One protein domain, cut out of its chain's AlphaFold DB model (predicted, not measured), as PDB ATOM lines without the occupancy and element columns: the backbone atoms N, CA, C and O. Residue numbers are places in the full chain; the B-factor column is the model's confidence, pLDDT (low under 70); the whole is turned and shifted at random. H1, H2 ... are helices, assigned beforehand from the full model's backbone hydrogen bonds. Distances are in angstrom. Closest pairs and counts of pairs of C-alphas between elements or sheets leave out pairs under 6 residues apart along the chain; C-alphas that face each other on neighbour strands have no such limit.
ATOM      1  N   ARG A  95      43.272 -37.456   0.605       92.25
ATOM      2  CA  ARG A  95      41.940 -38.059   0.456       92.25
ATOM      3  C   ARG A  95      41.562 -38.942   1.644       92.25
ATOM      4  O   ARG A  95      40.456 -38.818   2.164       92.25
ATOM      5  N   TYR A  96      42.462 -39.826   2.075       92.94
ATOM      6  CA  TYR A  96      42.195 -40.732   3.197       92.94
ATOM      7  C   TYR A  96      42.074 -39.962   4.505       92.94
ATOM      8  O   TYR A  96      41.211 -40.276   5.316       92.94
ATOM      9  N   PHE A  97      42.900 -38.931   4.690       95.69
ATOM     10  CA  PHE A  97      42.806 -38.048   5.843       95.69
ATOM     11  C   PHE A  97      41.450 -37.333   5.898       95.69
ATOM     12  O   PHE A  97      40.774 -37.385   6.923       95.69
ATOM     13  N   PHE A  98      41.020 -36.722   4.791       95.50
ATOM     14  CA  PHE A  98      39.729 -36.040   4.727       95.50
ATOM     15  C   PHE A  98      38.562 -37.003   4.997       95.50
ATOM     16  O   PHE A  98      37.692 -36.698   5.811       95.50
ATOM     17  N   MET A  99      38.580 -38.194   4.388       93.50
ATOM     18  CA  MET A  99      37.561 -39.224   4.626       93.50
ATOM     19  C   MET A  99      37.565 -39.741   6.063       93.50
ATOM     20  O   MET A  99      36.501 -39.910   6.653       93.50
ATOM     21  N   PHE A 100      38.741 -39.942   6.659       94.19
ATOM     22  CA  PHE A 100      38.872 -40.298   8.069       94.19
ATOM     23  C   PHE A 100      38.199 -39.255   8.967       94.19
ATOM     24  O   PHE A 100      37.338 -39.608   9.771       94.19
ATOM     25  N   VAL A 101      38.522 -37.971   8.792       96.00
ATOM     26  CA  VAL A 101      37.923 -36.883   9.579       96.00
ATOM     27  C   VAL A 101      36.406 -36.827   9.376       96.00
ATOM     28  O   VAL A 101      35.664 -36.721  10.354       96.00
ATOM     29  N   LEU A 102      35.936 -36.947   8.131       93.75
ATOM     30  CA  LEU A 102      34.511 -36.927   7.804       93.75
ATOM     31  C   LEU A 102      33.755 -38.080   8.477       93.75
ATOM     32  O   LEU A 102      32.717 -37.850   9.097       93.75
ATOM     33  N   TYR A 103      34.275 -39.307   8.411       93.62
ATOM     34  CA  TYR A 103      33.629 -40.459   9.042       93.62
ATOM     35  C   TYR A 103      33.636 -40.382  10.561       93.62
ATOM     36  O   TYR A 103      32.630 -40.726  11.179       93.62
ATOM     37  N   VAL A 104      34.718 -39.900  11.177       94.62
ATOM     38  CA  VAL A 104      34.745 -39.708  12.633       94.62
ATOM     39  C   VAL A 104      33.747 -38.622  13.045       94.62
ATOM     40  O   VAL A 104      33.036 -38.810  14.029       94.62
ATOM     41  N   ALA A 105      33.610 -37.537  12.273       94.25
ATOM     42  CA  ALA A 105      32.596 -36.511  12.522       94.25
ATOM     43  C   ALA A 105      31.165 -37.067  12.391       94.25
ATOM     44  O   ALA A 105      30.334 -36.851  13.272       94.25
ATOM     45  N   MET A 106      30.875 -37.836  11.334       92.25
ATOM     46  CA  MET A 106      29.569 -38.482  11.144       92.25
ATOM     47  C   MET A 106      29.251 -39.478  12.262       92.25
ATOM     48  O   MET A 106      28.129 -39.501  12.767       92.25
ATOM     49  N   TYR A 107      30.234 -40.284  12.665       93.75
ATOM     50  CA  TYR A 107      30.087 -41.232  13.764       93.75
ATOM     51  C   TYR A 107      29.843 -40.515  15.094       93.75
ATOM     52  O   TYR A 107      28.943 -40.909  15.832       93.75
ATOM     53  N   ALA A 108      30.563 -39.424  15.371       92.56
ATOM     54  CA  ALA A 108      30.327 -38.599  16.554       92.56
ATOM     55  C   ALA A 108      28.890 -38.052  16.576       92.56
ATOM     56  O   ALA A 108      28.189 -38.232  17.567       92.56
ATOM     57  N   CYS A 109      28.398 -37.490  15.466       91.06
ATOM     58  CA  CYS A 109      27.008 -37.034  15.355       91.06
ATOM     59  C   CYS A 109      25.991 -38.166  15.581       91.06
ATOM     60  O   CYS A 109      24.957 -37.957  16.214       91.06
ATOM     61  N   TRP A 110      26.275 -39.368  15.073       92.56
ATOM     62  CA  TRP A 110      25.416 -40.535  15.265       92.56
ATOM     63  C   TRP A 110      25.370 -40.975  16.734       92.56
ATOM     64  O   TRP A 110      24.279 -41.190  17.264       92.56
ATOM     65  N   VAL A 111      26.520 -41.060  17.412       88.62
ATOM     66  CA  VAL A 111      26.593 -41.379  18.849       88.62
ATOM     67  C   VAL A 111      25.866 -40.317  19.679       88.62
ATOM     68  O   VAL A 111      25.084 -40.663  20.565       88.62
ATOM     69  N   GLU A 112      26.050 -39.035  19.362       88.88
ATOM     70  CA  GLU A 112      25.362 -37.934  20.044       88.88
ATOM     71  C   GLU A 112      23.843 -38.021  19.899       88.88
ATOM     72  O   GLU A 112      23.119 -37.923  20.888       88.88
ATOM     73  N   PHE A 113      23.341 -38.303  18.694       89.25
ATOM     74  CA  PHE A 113      21.907 -38.482  18.476       89.25
ATOM     75  C   PHE A 113      21.313 -39.594  19.361       89.25
ATOM     76  O   PHE A 113      20.250 -39.404  19.954       89.25
ATOM     77  N   HIS A 114      22.007 -40.731  19.490       84.25
ATOM     78  CA  HIS A 114      21.543 -41.861  20.305       84.25
ATOM     79  C   HIS A 114      21.648 -41.586  21.807       84.25
ATOM     80  O   HIS A 114      20.735 -41.911  22.564       84.25
ATOM     81  N   THR A 115      22.740 -40.977  22.269       82.88
ATOM     82  CA  THR A 115      22.889 -40.672  23.701       82.88
ATOM     83  C   THR A 115      21.913 -39.581  24.147       82.88
ATOM     84  O   THR A 115      21.308 -39.701  25.216       82.88
ATOM     85  N   ALA A 116      21.666 -38.572  23.306       82.88
ATOM     86  CA  ALA A 116      20.667 -37.542  23.563       82.88
ATOM     87  C   ALA A 116      19.238 -38.109  23.586       82.88
ATOM     88  O   ALA A 116      18.463 -37.761  24.479       82.88
ATOM     89  N   SER A 117      18.878 -39.003  22.655       83.00
ATOM     90  CA  SER A 117      17.543 -39.617  22.638       83.00
ATOM     91  C   SER A 117      17.287 -40.459  23.891       83.00
ATOM     92  O   SER A 117      16.254 -40.280  24.542       83.00
ATOM     93  N   MET A 118      18.262 -41.273  24.308       79.88
ATOM     94  CA  MET A 118      18.193 -42.038  25.557       79.88
ATOM     95  C   MET A 118      18.038 -41.131  26.783       79.88
ATOM     96  O   MET A 118      17.250 -41.426  27.685       79.88
ATOM     97  N   LEU A 119      18.770 -40.014  26.845       76.69
ATOM     98  CA  LEU A 119      18.659 -39.074  27.958       76.69
ATOM     99  C   LEU A 119      17.271 -38.413  28.006       76.69
ATOM    100  O   LEU A 119      16.669 -38.325  29.078       76.69
ATOM    101  N   LEU A 120      16.735 -38.003  26.854       79.62
ATOM    102  CA  LEU A 120      15.401 -37.408  26.754       79.62
ATOM    103  C   LEU A 120      14.297 -38.378  27.189       79.62
ATOM    104  O   LEU A 120      13.361 -37.967  27.876       79.62
ATOM    105  N   GLU A 121      14.388 -39.658  26.823       76.88
ATOM    106  CA  GLU A 121      13.429 -40.682  27.254       76.88
ATOM    107  C   GLU A 121      13.466 -40.913  28.765       76.88
ATOM    108  O   GLU A 121      12.417 -40.955  29.408       76.88
ATOM    109  N   ASN A 122      14.660 -40.987  29.353       71.81
ATOM    110  CA  ASN A 122      14.808 -41.140  30.798       71.81
ATOM    111  C   ASN A 122      14.249 -39.935  31.568       71.81
ATOM    112  O   ASN A 122      13.544 -40.112  32.563       71.81
ATOM    113  N   ILE A 123      14.490 -38.710  31.085       73.56
ATOM    114  CA  ILE A 123      13.904 -37.493  31.669       73.56
ATOM    115  C   ILE A 123      12.372 -37.550  31.590       73.56
ATOM    116  O   ILE A 123      11.693 -37.276  32.581       73.56
ATOM    117  N   LYS A 124      11.806 -37.964  30.447       73.94
ATOM    118  CA  LYS A 124      10.350 -38.137  30.296       73.94
ATOM    119  C   LYS A 124       9.781 -39.164  31.276       73.94
ATOM    120  O   LYS A 124       8.710 -38.922  31.822       73.94
ATOM    121  N   GLN A 125      10.477 -40.273  31.529       70.00
ATOM    122  CA  GLN A 125      10.037 -41.290  32.494       70.00
ATOM    123  C   GLN A 125      10.072 -40.784  33.944       70.00
ATOM    124  O   GLN A 125       9.179 -41.114  34.722       70.00
ATOM    125  N   GLN A 126      11.061 -39.961  34.302       67.06
ATOM    126  CA  GLN A 126      11.152 -39.363  35.639       67.06
ATOM    127  C   GLN A 126      10.104 -38.261  35.865       67.06
ATOM    128  O   GLN A 126       9.543 -38.171  36.954       67.06
ATOM    129  N   ILE A 127       9.807 -37.447  34.842       68.12
ATOM    130  CA  ILE A 127       8.828 -36.347  34.929       68.12
ATOM    131  C   ILE A 127       7.379 -36.853  34.775       68.12
ATOM    132  O   ILE A 127       6.477 -36.347  35.436       68.12
ATOM    133  N   GLY A 128       7.137 -37.855  33.923       62.53
ATOM    134  CA  GLY A 128       5.806 -38.372  33.570       62.53
ATOM    135  C   GLY A 128       5.317 -39.559  34.408       62.53
ATOM    136  O   GLY A 128       4.611 -40.414  33.876       62.53
ATOM    137  N   GLY A 129       5.723 -39.656  35.677       51.34
ATOM    138  CA  GLY A 129       5.562 -40.844  36.523       51.34
ATOM    139  C   GLY A 129       4.185 -41.525  36.458       51.34
ATOM    140  O   GLY A 129       3.188 -40.986  36.930       51.34
ATOM    141  N   ILE A 164      30.105 -38.159  28.984       82.25
ATOM    142  CA  ILE A 164      30.311 -38.688  27.628       82.25
ATOM    143  C   ILE A 164      29.533 -37.864  26.600       82.25
ATOM    144  O   ILE A 164      30.135 -37.459  25.616       82.25
ATOM    145  N   THR A 165      28.256 -37.559  26.843       84.75
ATOM    146  CA  THR A 165      27.440 -36.738  25.931       84.75
ATOM    147  C   THR A 165      27.995 -35.320  25.787       84.75
ATOM    148  O   THR A 165      28.132 -34.804  24.685       84.75
ATOM    149  N   VAL A 166      28.381 -34.662  26.886       89.00
ATOM    150  CA  VAL A 166      28.931 -33.296  26.797       89.00
ATOM    151  C   VAL A 166      30.273 -33.284  26.060       89.00
ATOM    152  O   VAL A 166      30.491 -32.447  25.185       89.00
ATOM    153  N   LEU A 167      31.181 -34.206  26.392       90.44
ATOM    154  CA  LEU A 167      32.496 -34.276  25.752       90.44
ATOM    155  C   LEU A 167      32.397 -34.707  24.285       90.44
ATOM    156  O   LEU A 167      33.088 -34.138  23.439       90.44
ATOM    157  N   GLY A 168      31.536 -35.677  23.979       89.75
ATOM    158  CA  GLY A 168      31.285 -36.148  22.623       89.75
ATOM    159  C   GLY A 168      30.690 -35.053  21.738       89.75
ATOM    160  O   GLY A 168      31.171 -34.859  20.623       89.75
ATOM    161  N   PHE A 169      29.764 -34.242  22.261       91.06
ATOM    162  CA  PHE A 169      29.192 -33.107  21.540       91.06
ATOM    163  C   PHE A 169      30.256 -32.063  21.182       91.06
ATOM    164  O   PHE A 169      30.353 -31.636  20.030       91.06
ATOM    165  N   LEU A 170      31.099 -31.679  22.148       94.19
ATOM    166  CA  LEU A 170      32.181 -30.715  21.919       94.19
ATOM    167  C   LEU A 170      33.206 -31.234  20.902       94.19
ATOM    168  O   LEU A 170      33.655 -30.491  20.023       94.19
ATOM    169  N   PHE A 171      33.555 -32.518  20.998       92.50
ATOM    170  CA  PHE A 171      34.473 -33.164  20.068       92.50
ATOM    171  C   PHE A 171      33.873 -33.260  18.658       92.50
ATOM    172  O   PHE A 171      34.523 -32.872  17.687       92.50
ATOM    173  N   GLY A 172      32.615 -33.693  18.544       93.00
ATOM    174  CA  GLY A 172      31.881 -33.795  17.284       93.00
ATOM    175  C   GLY A 172      31.735 -32.448  16.578       93.00
ATOM    176  O   GLY A 172      32.021 -32.350  15.385       93.00
ATOM    177  N   LEU A 173      31.391 -31.386  17.315       94.06
ATOM    178  CA  LEU A 173      31.312 -30.026  16.773       94.06
ATOM    179  C   LEU A 173      32.668 -29.548  16.237       94.06
ATOM    180  O   LEU A 173      32.744 -28.972  15.150       94.06
ATOM    181  N   THR A 174      33.742 -29.820  16.979       95.62
ATOM    182  CA  THR A 174      35.105 -29.451  16.578       95.62
ATOM    183  C   THR A 174      35.520 -30.187  15.305       95.62
ATOM    184  O   THR A 174      36.022 -29.560  14.370       95.62
ATOM    185  N   LEU A 175      35.270 -31.497  15.226       95.94
ATOM    186  CA  LEU A 175      35.580 -32.290  14.037       95.94
ATOM    187  C   LEU A 175      34.746 -31.888  12.825       95.94
ATOM    188  O   LEU A 175      35.276 -31.868  11.719       95.94
ATOM    189  N   LEU A 176      33.474 -31.533  13.013       95.25
ATOM    190  CA  LEU A 176      32.629 -31.052  11.925       95.25
ATOM    191  C   LEU A 176      33.140 -29.715  11.369       95.25
ATOM    192  O   LEU A 176      33.237 -29.551  10.153       95.25
ATOM    193  N   GLY A 177      33.531 -28.785  12.247       96.50
ATOM    194  CA  GLY A 177      34.173 -27.533  11.842       96.50
ATOM    195  C   GLY A 177      35.488 -27.775  11.099       96.50
ATOM    196  O   GLY A 177      35.716 -27.207  10.032       96.50
ATOM    197  N   PHE A 178      36.326 -28.677  11.615       96.81
ATOM    198  CA  PHE A 178      37.591 -29.051  10.987       96.81
ATOM    199  C   PHE A 178      37.394 -29.713   9.610       96.81
ATOM    200  O   PHE A 178      38.057 -29.334   8.643       96.81
ATOM    201  N   ALA A 179      36.426 -30.628   9.483       96.62
ATOM    202  CA  ALA A 179      36.023 -31.218   8.206       96.62
ATOM    203  C   ALA A 179      35.543 -30.146   7.218       96.62
ATOM    204  O   ALA A 179      35.916 -30.179   6.048       96.62
ATOM    205  N   GLY A 180      34.761 -29.166   7.686       97.50
ATOM    206  CA  GLY A 180      34.279 -28.048   6.876       97.50
ATOM    207  C   GLY A 180      35.405 -27.159   6.339       97.50
ATOM    208  O   GLY A 180      35.389 -26.782   5.167       97.50
ATOM    209  N   VAL A 181      36.424 -26.875   7.155       97.19
ATOM    210  CA  VAL A 181      37.613 -26.123   6.718       97.19
ATOM    211  C   VAL A 181      38.393 -26.896   5.651       97.19
ATOM    212  O   VAL A 181      38.739 -26.330   4.615       97.19
ATOM    213  N   HIS A 182      38.620 -28.196   5.843       97.06
ATOM    214  CA  HIS A 182      39.293 -29.011   4.828       97.06
ATOM    215  C   HIS A 182      38.463 -29.174   3.553       97.06
ATOM    216  O   HIS A 182      39.017 -29.121   2.457       97.06
ATOM    217  N   PHE A 183      37.139 -29.290   3.668       96.81
ATOM    218  CA  PHE A 183      36.243 -29.256   2.515       96.81
ATOM    219  C   PHE A 183      36.424 -27.954   1.728       96.81
ATOM    220  O   PHE A 183      36.610 -27.995   0.513       96.81
ATOM    221  N   TYR A 184      36.471 -26.808   2.419       97.00
ATOM    222  CA  TYR A 184      36.760 -25.512   1.806       97.00
ATOM    223  C   TYR A 184      38.124 -25.491   1.095       97.00
ATOM    224  O   TYR A 184      38.222 -25.008  -0.034       97.00
ATOM    225  N   TYR A 185      39.172 -26.047   1.703       97.06
ATOM    226  CA  TYR A 185      40.492 -26.161   1.073       97.06
ATOM    227  C   TYR A 185      40.472 -27.018  -0.195       97.06
ATOM    228  O   TYR A 185      41.022 -26.601  -1.217       97.06
ATOM    229  N   ILE A 186      39.777 -28.157  -0.169       95.44
ATOM    230  CA  ILE A 186      39.644 -29.058  -1.319       95.44
ATOM    231  C   ILE A 186      38.934 -28.353  -2.474       95.44
ATOM    232  O   ILE A 186      39.478 -28.312  -3.572       95.44
ATOM    233  N   ILE A 187      37.769 -27.739  -2.239       95.44
ATOM    234  CA  ILE A 187      36.986 -27.101  -3.315       95.44
ATOM    235  C   ILE A 187      37.647 -25.837  -3.879       95.44
ATOM    236  O   ILE A 187      37.264 -25.389  -4.954       95.44
ATOM    237  N   ASN A 188      38.639 -25.274  -3.182       93.56
ATOM    238  CA  ASN A 188      39.462 -24.157  -3.651       93.56
ATOM    239  C   ASN A 188      40.872 -24.597  -4.098       93.56
ATOM    240  O   ASN A 188      41.695 -23.733  -4.394       93.56
ATOM    241  N   ASN A 189      41.172 -25.903  -4.111       94.31
ATOM    242  CA  ASN A 189      42.487 -26.490  -4.411       94.31
ATOM    243  C   ASN A 189      43.663 -25.792  -3.705       94.31
ATOM    244  O   ASN A 189      44.734 -25.594  -4.284       94.31
ATOM    245  N   ARG A 190      43.480 -25.440  -2.431       93.31
ATOM    246  CA  ARG A 190      44.538 -24.891  -1.574       93.31
ATOM    247  C   ARG A 190      44.921 -25.884  -0.492       93.31
ATOM    248  O   ARG A 190      44.077 -26.646  -0.034       93.31
ATOM    249  N   THR A 191      46.173 -25.848  -0.061       95.81
ATOM    250  CA  THR A 191      46.592 -26.467   1.202       95.81
ATOM    251  C   THR A 191      46.456 -25.477   2.361       95.81
ATOM    252  O   THR A 191      46.382 -24.262   2.155       95.81
ATOM    253  N   GLY A 229      38.058 -24.283 -10.476       87.81
ATOM    254  CA  GLY A 229      36.620 -24.411 -10.279       87.81
ATOM    255  C   GLY A 229      36.236 -25.630  -9.440       87.81
ATOM    256  O   GLY A 229      36.970 -26.612  -9.319       87.81
ATOM    257  N   PHE A 230      35.044 -25.552  -8.849       88.81
ATOM    258  CA  PHE A 230      34.576 -26.454  -7.793       88.81
ATOM    259  C   PHE A 230      34.750 -27.944  -8.123       88.81
ATOM    260  O   PHE A 230      35.334 -28.687  -7.337       88.81
ATOM    261  N   TYR A 231      34.262 -28.380  -9.290       87.38
ATOM    262  CA  TYR A 231      34.269 -29.794  -9.670       87.38
ATOM    263  C   TYR A 231      35.686 -30.314  -9.942       87.38
ATOM    264  O   TYR A 231      36.060 -31.352  -9.401       87.38
ATOM    265  N   SER A 232      36.500 -29.572 -10.704       87.44
ATOM    266  CA  SER A 232      37.884 -29.973 -10.998       87.44
ATOM    267  C   SER A 232      38.722 -30.052  -9.720       87.44
ATOM    268  O   SER A 232      39.411 -31.041  -9.469       87.44
ATOM    269  N   ASN A 233      38.584 -29.052  -8.845       91.06
ATOM    270  CA  ASN A 233      39.276 -29.012  -7.562       91.06
ATOM    271  C   ASN A 233      38.896 -30.200  -6.672       91.06
ATOM    272  O   ASN A 233      39.772 -30.873  -6.128       91.06
ATOM    273  N   TRP A 234      37.600 -30.502  -6.571       89.88
ATOM    274  CA  TRP A 234      37.112 -31.667  -5.840       89.88
ATOM    275  C   TRP A 234      37.679 -32.973  -6.406       89.88
ATOM    276  O   TRP A 234      38.257 -33.777  -5.670       89.88
ATOM    277  N   CYS A 235      37.577 -33.169  -7.723       88.44
ATOM    278  CA  CYS A 235      38.072 -34.366  -8.393       88.44
ATOM    279  C   CYS A 235      39.595 -34.520  -8.302       88.44
ATOM    280  O   CYS A 235      40.066 -35.656  -8.271       88.44
ATOM    281  N   SER A 236      40.352 -33.424  -8.163       86.88
ATOM    282  CA  SER A 236      41.810 -33.464  -7.970       86.88
ATOM    283  C   SER A 236      42.245 -34.190  -6.691       86.88
ATOM    284  O   SER A 236      43.374 -34.663  -6.608       86.88
ATOM    285  N   VAL A 237      41.357 -34.293  -5.695       90.56
ATOM    286  CA  VAL A 237      41.612 -35.011  -4.435       90.56
ATOM    287  C   VAL A 237      40.791 -36.294  -4.365       90.56
ATOM    288  O   VAL A 237      41.300 -37.349  -3.990       90.56
ATOM    289  N   MET A 238      39.513 -36.219  -4.730       87.94
ATOM    290  CA  MET A 238      38.549 -37.295  -4.493       87.94
ATOM    291  C   MET A 238      38.443 -38.299  -5.646       87.94
ATOM    292  O   MET A 238      37.951 -39.412  -5.451       87.94
ATOM    293  N   GLY A 239      38.938 -37.931  -6.829       84.81
ATOM    294  CA  GLY A 239      38.726 -38.648  -8.080       84.81
ATOM    295  C   GLY A 239      37.413 -38.265  -8.770       84.81
ATOM    296  O   GLY A 239      36.529 -37.633  -8.193       84.81
ATOM    297  N   SER A 240      37.286 -38.651 -10.040       79.69
ATOM    298  CA  SER A 240      36.103 -38.387 -10.874       79.69
ATOM    299  C   SER A 240      34.952 -39.369 -10.634       79.69
ATOM    300  O   SER A 240      33.797 -39.048 -10.906       79.69
ATOM    301  N   ASN A 241      35.244 -40.564 -10.113       80.56
ATOM    302  CA  ASN A 241      34.239 -41.593  -9.880       80.56
ATOM    303  C   ASN A 241      33.551 -41.396  -8.507       80.56
ATOM    304  O   ASN A 241      34.214 -41.533  -7.473       80.56
ATOM    305  N   PRO A 242      32.229 -41.143  -8.465       72.06
ATOM    306  CA  PRO A 242      31.502 -40.868  -7.223       72.06
ATOM    307  C   PRO A 242      31.419 -42.072  -6.270       72.06
ATOM    308  O   PRO A 242      31.385 -41.881  -5.057       72.06
ATOM    309  N   PHE A 243      31.439 -43.307  -6.782       67.94
ATOM    310  CA  PHE A 243      31.455 -44.510  -5.941       67.94
ATOM    311  C   PHE A 243      32.809 -44.697  -5.264       67.94
ATOM    312  O   PHE A 243      32.882 -45.057  -4.093       67.94
ATOM    313  N   ILE A 244      33.891 -44.387  -5.979       69.19
ATOM    314  CA  ILE A 244      35.241 -44.417  -5.416       69.19
ATOM    315  C   ILE A 244      35.408 -43.266  -4.421       69.19
ATOM    316  O   ILE A 244      35.992 -43.486  -3.369       69.19
ATOM    317  N   CYS A 245      34.837 -42.086  -4.680       67.38
ATOM    318  CA  CYS A 245      34.880 -40.940  -3.767       67.38
ATOM    319  C   CYS A 245      34.510 -41.338  -2.325       67.38
ATOM    320  O   CYS A 245      35.259 -41.023  -1.408       67.38
ATOM    321  N   LEU A 246      33.434 -42.112  -2.137       67.06
ATOM    322  CA  LEU A 246      32.934 -42.545  -0.824       67.06
ATOM    323  C   LEU A 246      33.524 -43.863  -0.306       67.06
ATOM    324  O   LEU A 246      33.144 -44.310   0.772       67.06
ATOM    325  N   CYS A 247      34.415 -44.513  -1.044       65.56
ATOM    326  CA  CYS A 247      35.087 -45.719  -0.581       65.56
ATOM    327  C   CYS A 247      36.565 -45.407  -0.341       65.56
ATOM    328  O   CYS A 247      37.231 -44.839  -1.203       65.56
ATOM    329  N   ASN A 248      37.123 -45.834   0.795       62.19
ATOM    330  CA  ASN A 248      38.571 -45.789   1.062       62.19
ATOM    331  C   ASN A 248      39.327 -46.845   0.232       62.19
ATOM    332  O   ASN A 248      40.104 -47.643   0.747       62.19
ATOM    333  N   VAL A 249      39.058 -46.886  -1.070       60.09
ATOM    334  CA  VAL A 249      39.691 -47.789  -2.020       60.09
ATOM    335  C   VAL A 249      40.802 -47.021  -2.718       60.09
ATOM    336  O   VAL A 249      40.595 -45.936  -3.273       60.09
ATOM    337  N   TYR A 250      41.994 -47.602  -2.631       50.97
ATOM    338  CA  TYR A 250      43.234 -47.036  -3.121       50.97
ATOM    339  C   TYR A 250      43.137 -46.759  -4.628       50.97
ATOM    340  O   TYR A 250      42.791 -47.650  -5.399       50.97
ATOM    341  N   HIS A 251      43.461 -45.538  -5.064       53.59
ATOM    342  CA  HIS A 251      43.558 -45.187  -6.489       53.59
ATOM    343  C   HIS A 251      44.872 -45.745  -7.072       53.59
ATOM    344  O   HIS A 251      45.713 -45.011  -7.580       53.59
ATOM    345  N   SER A 252      45.106 -47.055  -6.935       44.34
ATOM    346  CA  SER A 252      46.173 -47.729  -7.676       44.34
ATOM    347  C   SER A 252      45.604 -47.998  -9.049       44.34
ATOM    348  O   SER A 252      44.520 -48.570  -9.176       44.34
ATOM    349  N   ILE A 253      46.385 -47.660 -10.064       44.53
ATOM    350  CA  ILE A 253      46.218 -48.049 -11.466       44.53
ATOM    351  C   ILE A 253      45.820 -49.542 -11.609       44.53
ATOM    352  O   ILE A 253      45.122 -49.911 -12.550       44.53
ATOM    353  N   ALA A 254      46.152 -50.395 -10.629       39.38
ATOM    354  CA  ALA A 254      45.751 -51.801 -10.564       39.38
ATOM    355  C   ALA A 254      44.228 -52.059 -10.473       39.38
ATOM    356  O   ALA A 254      43.762 -53.096 -10.940       39.38
ATOM    357  N   ILE A 255      43.416 -51.151  -9.916       47.09
ATOM    358  CA  ILE A 255      41.963 -51.390  -9.786       47.09
ATOM    359  C   ILE A 255      41.227 -51.152 -11.105       47.09
ATOM    360  O   ILE A 255      40.228 -51.818 -11.352       47.09
ATOM    361  N   HIS A 256      41.748 -50.325 -12.014       46.50
ATOM    362  CA  HIS A 256      41.209 -50.273 -13.376       46.50
ATOM    363  C   HIS A 256      41.381 -51.612 -14.112       46.50
ATOM    364  O   HIS A 256      40.481 -52.015 -14.846       46.50
ATOM    365  N   GLN A 257      42.467 -52.352 -13.851       46.75
ATOM    366  CA  GLN A 257      42.648 -53.704 -14.397       46.75
ATOM    367  C   GLN A 257      41.711 -54.733 -13.746       46.75
ATOM    368  O   GLN A 257      41.233 -55.631 -14.432       46.75
ATOM    369  N   ILE A 258      41.397 -54.593 -12.454       45.94
ATOM    370  CA  ILE A 258      40.507 -55.527 -11.741       45.94
ATOM    371  C   ILE A 258      39.023 -55.220 -12.008       45.94
ATOM    372  O   ILE A 258      38.237 -56.138 -12.214       45.94
ATOM    373  N   MET A 259      38.612 -53.951 -12.070       45.38
ATOM    374  CA  MET A 259      37.223 -53.580 -12.383       45.38
ATOM    375  C   MET A 259      36.895 -53.737 -13.872       45.38
ATOM    376  O   MET A 259      35.751 -54.050 -14.195       45.38
ATOM    377  N   GLY A 260      37.888 -53.634 -14.765       47.66
ATOM    378  CA  GLY A 260      37.750 -54.017 -16.176       47.66
ATOM    379  C   GLY A 260      37.526 -55.520 -16.399       47.66
ATOM    380  O   GLY A 260      37.089 -55.912 -17.476       47.66
ATOM    381  N   LEU A 261      37.775 -56.361 -15.387       49.03
ATOM    382  CA  LEU A 261      37.489 -57.800 -15.420       49.03
ATOM    383  C   LEU A 261      36.108 -58.164 -14.844       49.03
ATOM    384  O   LEU A 261      35.655 -59.285 -15.051       49.03
ATOM    385  N   ILE A 262      35.440 -57.253 -14.124       46.44
ATOM    386  CA  ILE A 262      34.185 -57.551 -13.403       46.44
ATOM    387  C   ILE A 262      32.953 -56.956 -14.106       46.44
ATOM    388  O   ILE A 262      31.854 -57.487 -13.962       46.44
ATOM    389  N   LEU A 263      33.115 -55.904 -14.911       41.50
ATOM    390  CA  LEU A 263      32.030 -55.337 -15.716       41.50
ATOM    391  C   LEU A 263      32.341 -55.524 -17.206       41.50
ATOM    392  O   LEU A 263      33.103 -54.731 -17.760       41.50
ATOM    393  N   PRO A 264      31.780 -56.548 -17.880       37.50
ATOM    394  CA  PRO A 264      31.838 -56.590 -19.331       37.50
ATOM    395  C   PRO A 264      31.057 -55.391 -19.876       37.50
ATOM    396  O   PRO A 264      29.939 -55.110 -19.440       37.50
ATOM    397  N   ALA A 265      31.686 -54.671 -20.802       44.03
ATOM    398  CA  ALA A 265      31.100 -53.551 -21.519       44.03
ATOM    399  C   ALA A 265      29.732 -53.947 -22.099       44.03
ATOM    400  O   ALA A 265      29.648 -54.817 -22.965       44.03
ATOM    401  N   ALA A 266      28.668 -53.315 -21.605       35.44
ATOM    402  CA  ALA A 266      27.376 -53.341 -22.268       35.44
ATOM    403  C   ALA A 266      27.404 -52.290 -23.386       35.44
ATOM    404  O   ALA A 266      27.603 -51.102 -23.120       35.44
ATOM    405  N   ILE A 267      27.289 -52.791 -24.616       38.75
ATOM    406  CA  ILE A 267      26.917 -52.062 -25.835       38.75
ATOM    407  C   ILE A 267      25.502 -51.505 -25.667       38.75
ATOM    408  O   ILE A 267      24.669 -52.230 -25.075       38.75
TER     409      ILE A 267
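Overview. This is residues 95 to 129, 164 to 191 and 229 to 267 of the 267 residues of the protein "Palmitoyltransferase" of Mucor circinelloides f. circinelloides (strain 1006PhL) (UniProt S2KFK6). Two long helices, H1 and H2, run side by side in opposite ways, and the short helix H3 sits across the end where H1 begins and H2 ends. The far part of H1 sticks out with residues 120 to 127, and beyond H3 come the tiny H4 and then a free tail, residues 252 to 267, with the short helix H5. The printed part has 102 residues with five named helices, H1 to H5 in chain order, and no named strand; the class is all helix. The whole is extended, with a radius of gyration of the C-alphas of 20.0 A, and it is elongated, spanning 66 by 35 by 21 A.

Arrangement. Start with H1, residues 95 to 127, and H2, residues 164 to 187. They touch, and their closest C-alphas, those of Ala 108 and Gly 172, are 5.1 A apart. Their lines stand at a shallow tilt of 32 degrees, and they run opposite ways. Go on to H3, residues 230 to 238, which H2 touches with residues 186 to 187 alone; the closest C-alphas, those of Ile 187 and Phe 230, are 5.1 A apart. H2 and H3 run opposite ways at a steep tilt of 65 degrees. H1 and H3 are close but not clearly touching, with the closest C-alphas, those of Arg 95 and Val 237, 5.8 A apart; their lines are about perpendicular, at 85 degrees. A tight link leads to H4, residues 242 to 245, which is close to H3 but not clearly touching it: the closest C-alphas, those of Met 238 and Cys 245, are 5.2 A apart. H5, residues 254 to 259, is apart from H1, H2, H3 and H4. In H1, H2 and H5 every O i to N i+4 pair is within hydrogen-bond range; in H3 4 of 5 are, and H4 is too short for such a pair.

Along the chain. Find C-alpha 95 at (41.940, -38.059, 0.456); from there H1 runs 47.8 A to C-alpha 127 at (8.828, -36.347, 34.929). H2 runs 33.7 A from C-alpha 164 to C-alpha 187, and H3 runs 12.0 A from C-alpha 230 to C-alpha 238. H4 follows from Pro 242 to Cys 245, and H5 ends at C-alpha 259, at (37.223, -53.580, -12.383).

Size, cuts and confidence. Look for the two farthest C-alphas, those of Gly 129 and Ile 267, 66.9 A apart. Residues 130 to 163 are not printed, with 26.4 A from C-alpha 129 to C-alpha 164; residues 192 to 228 are not printed either, with 15.3 A from C-alpha 191 to C-alpha 229. Of the links that are printed whole, H4 to H5 is short and no link is long. The mean pLDDT of the printed part is 78.9, and it is under 70 in residues 126 to 129 and 243 to 267.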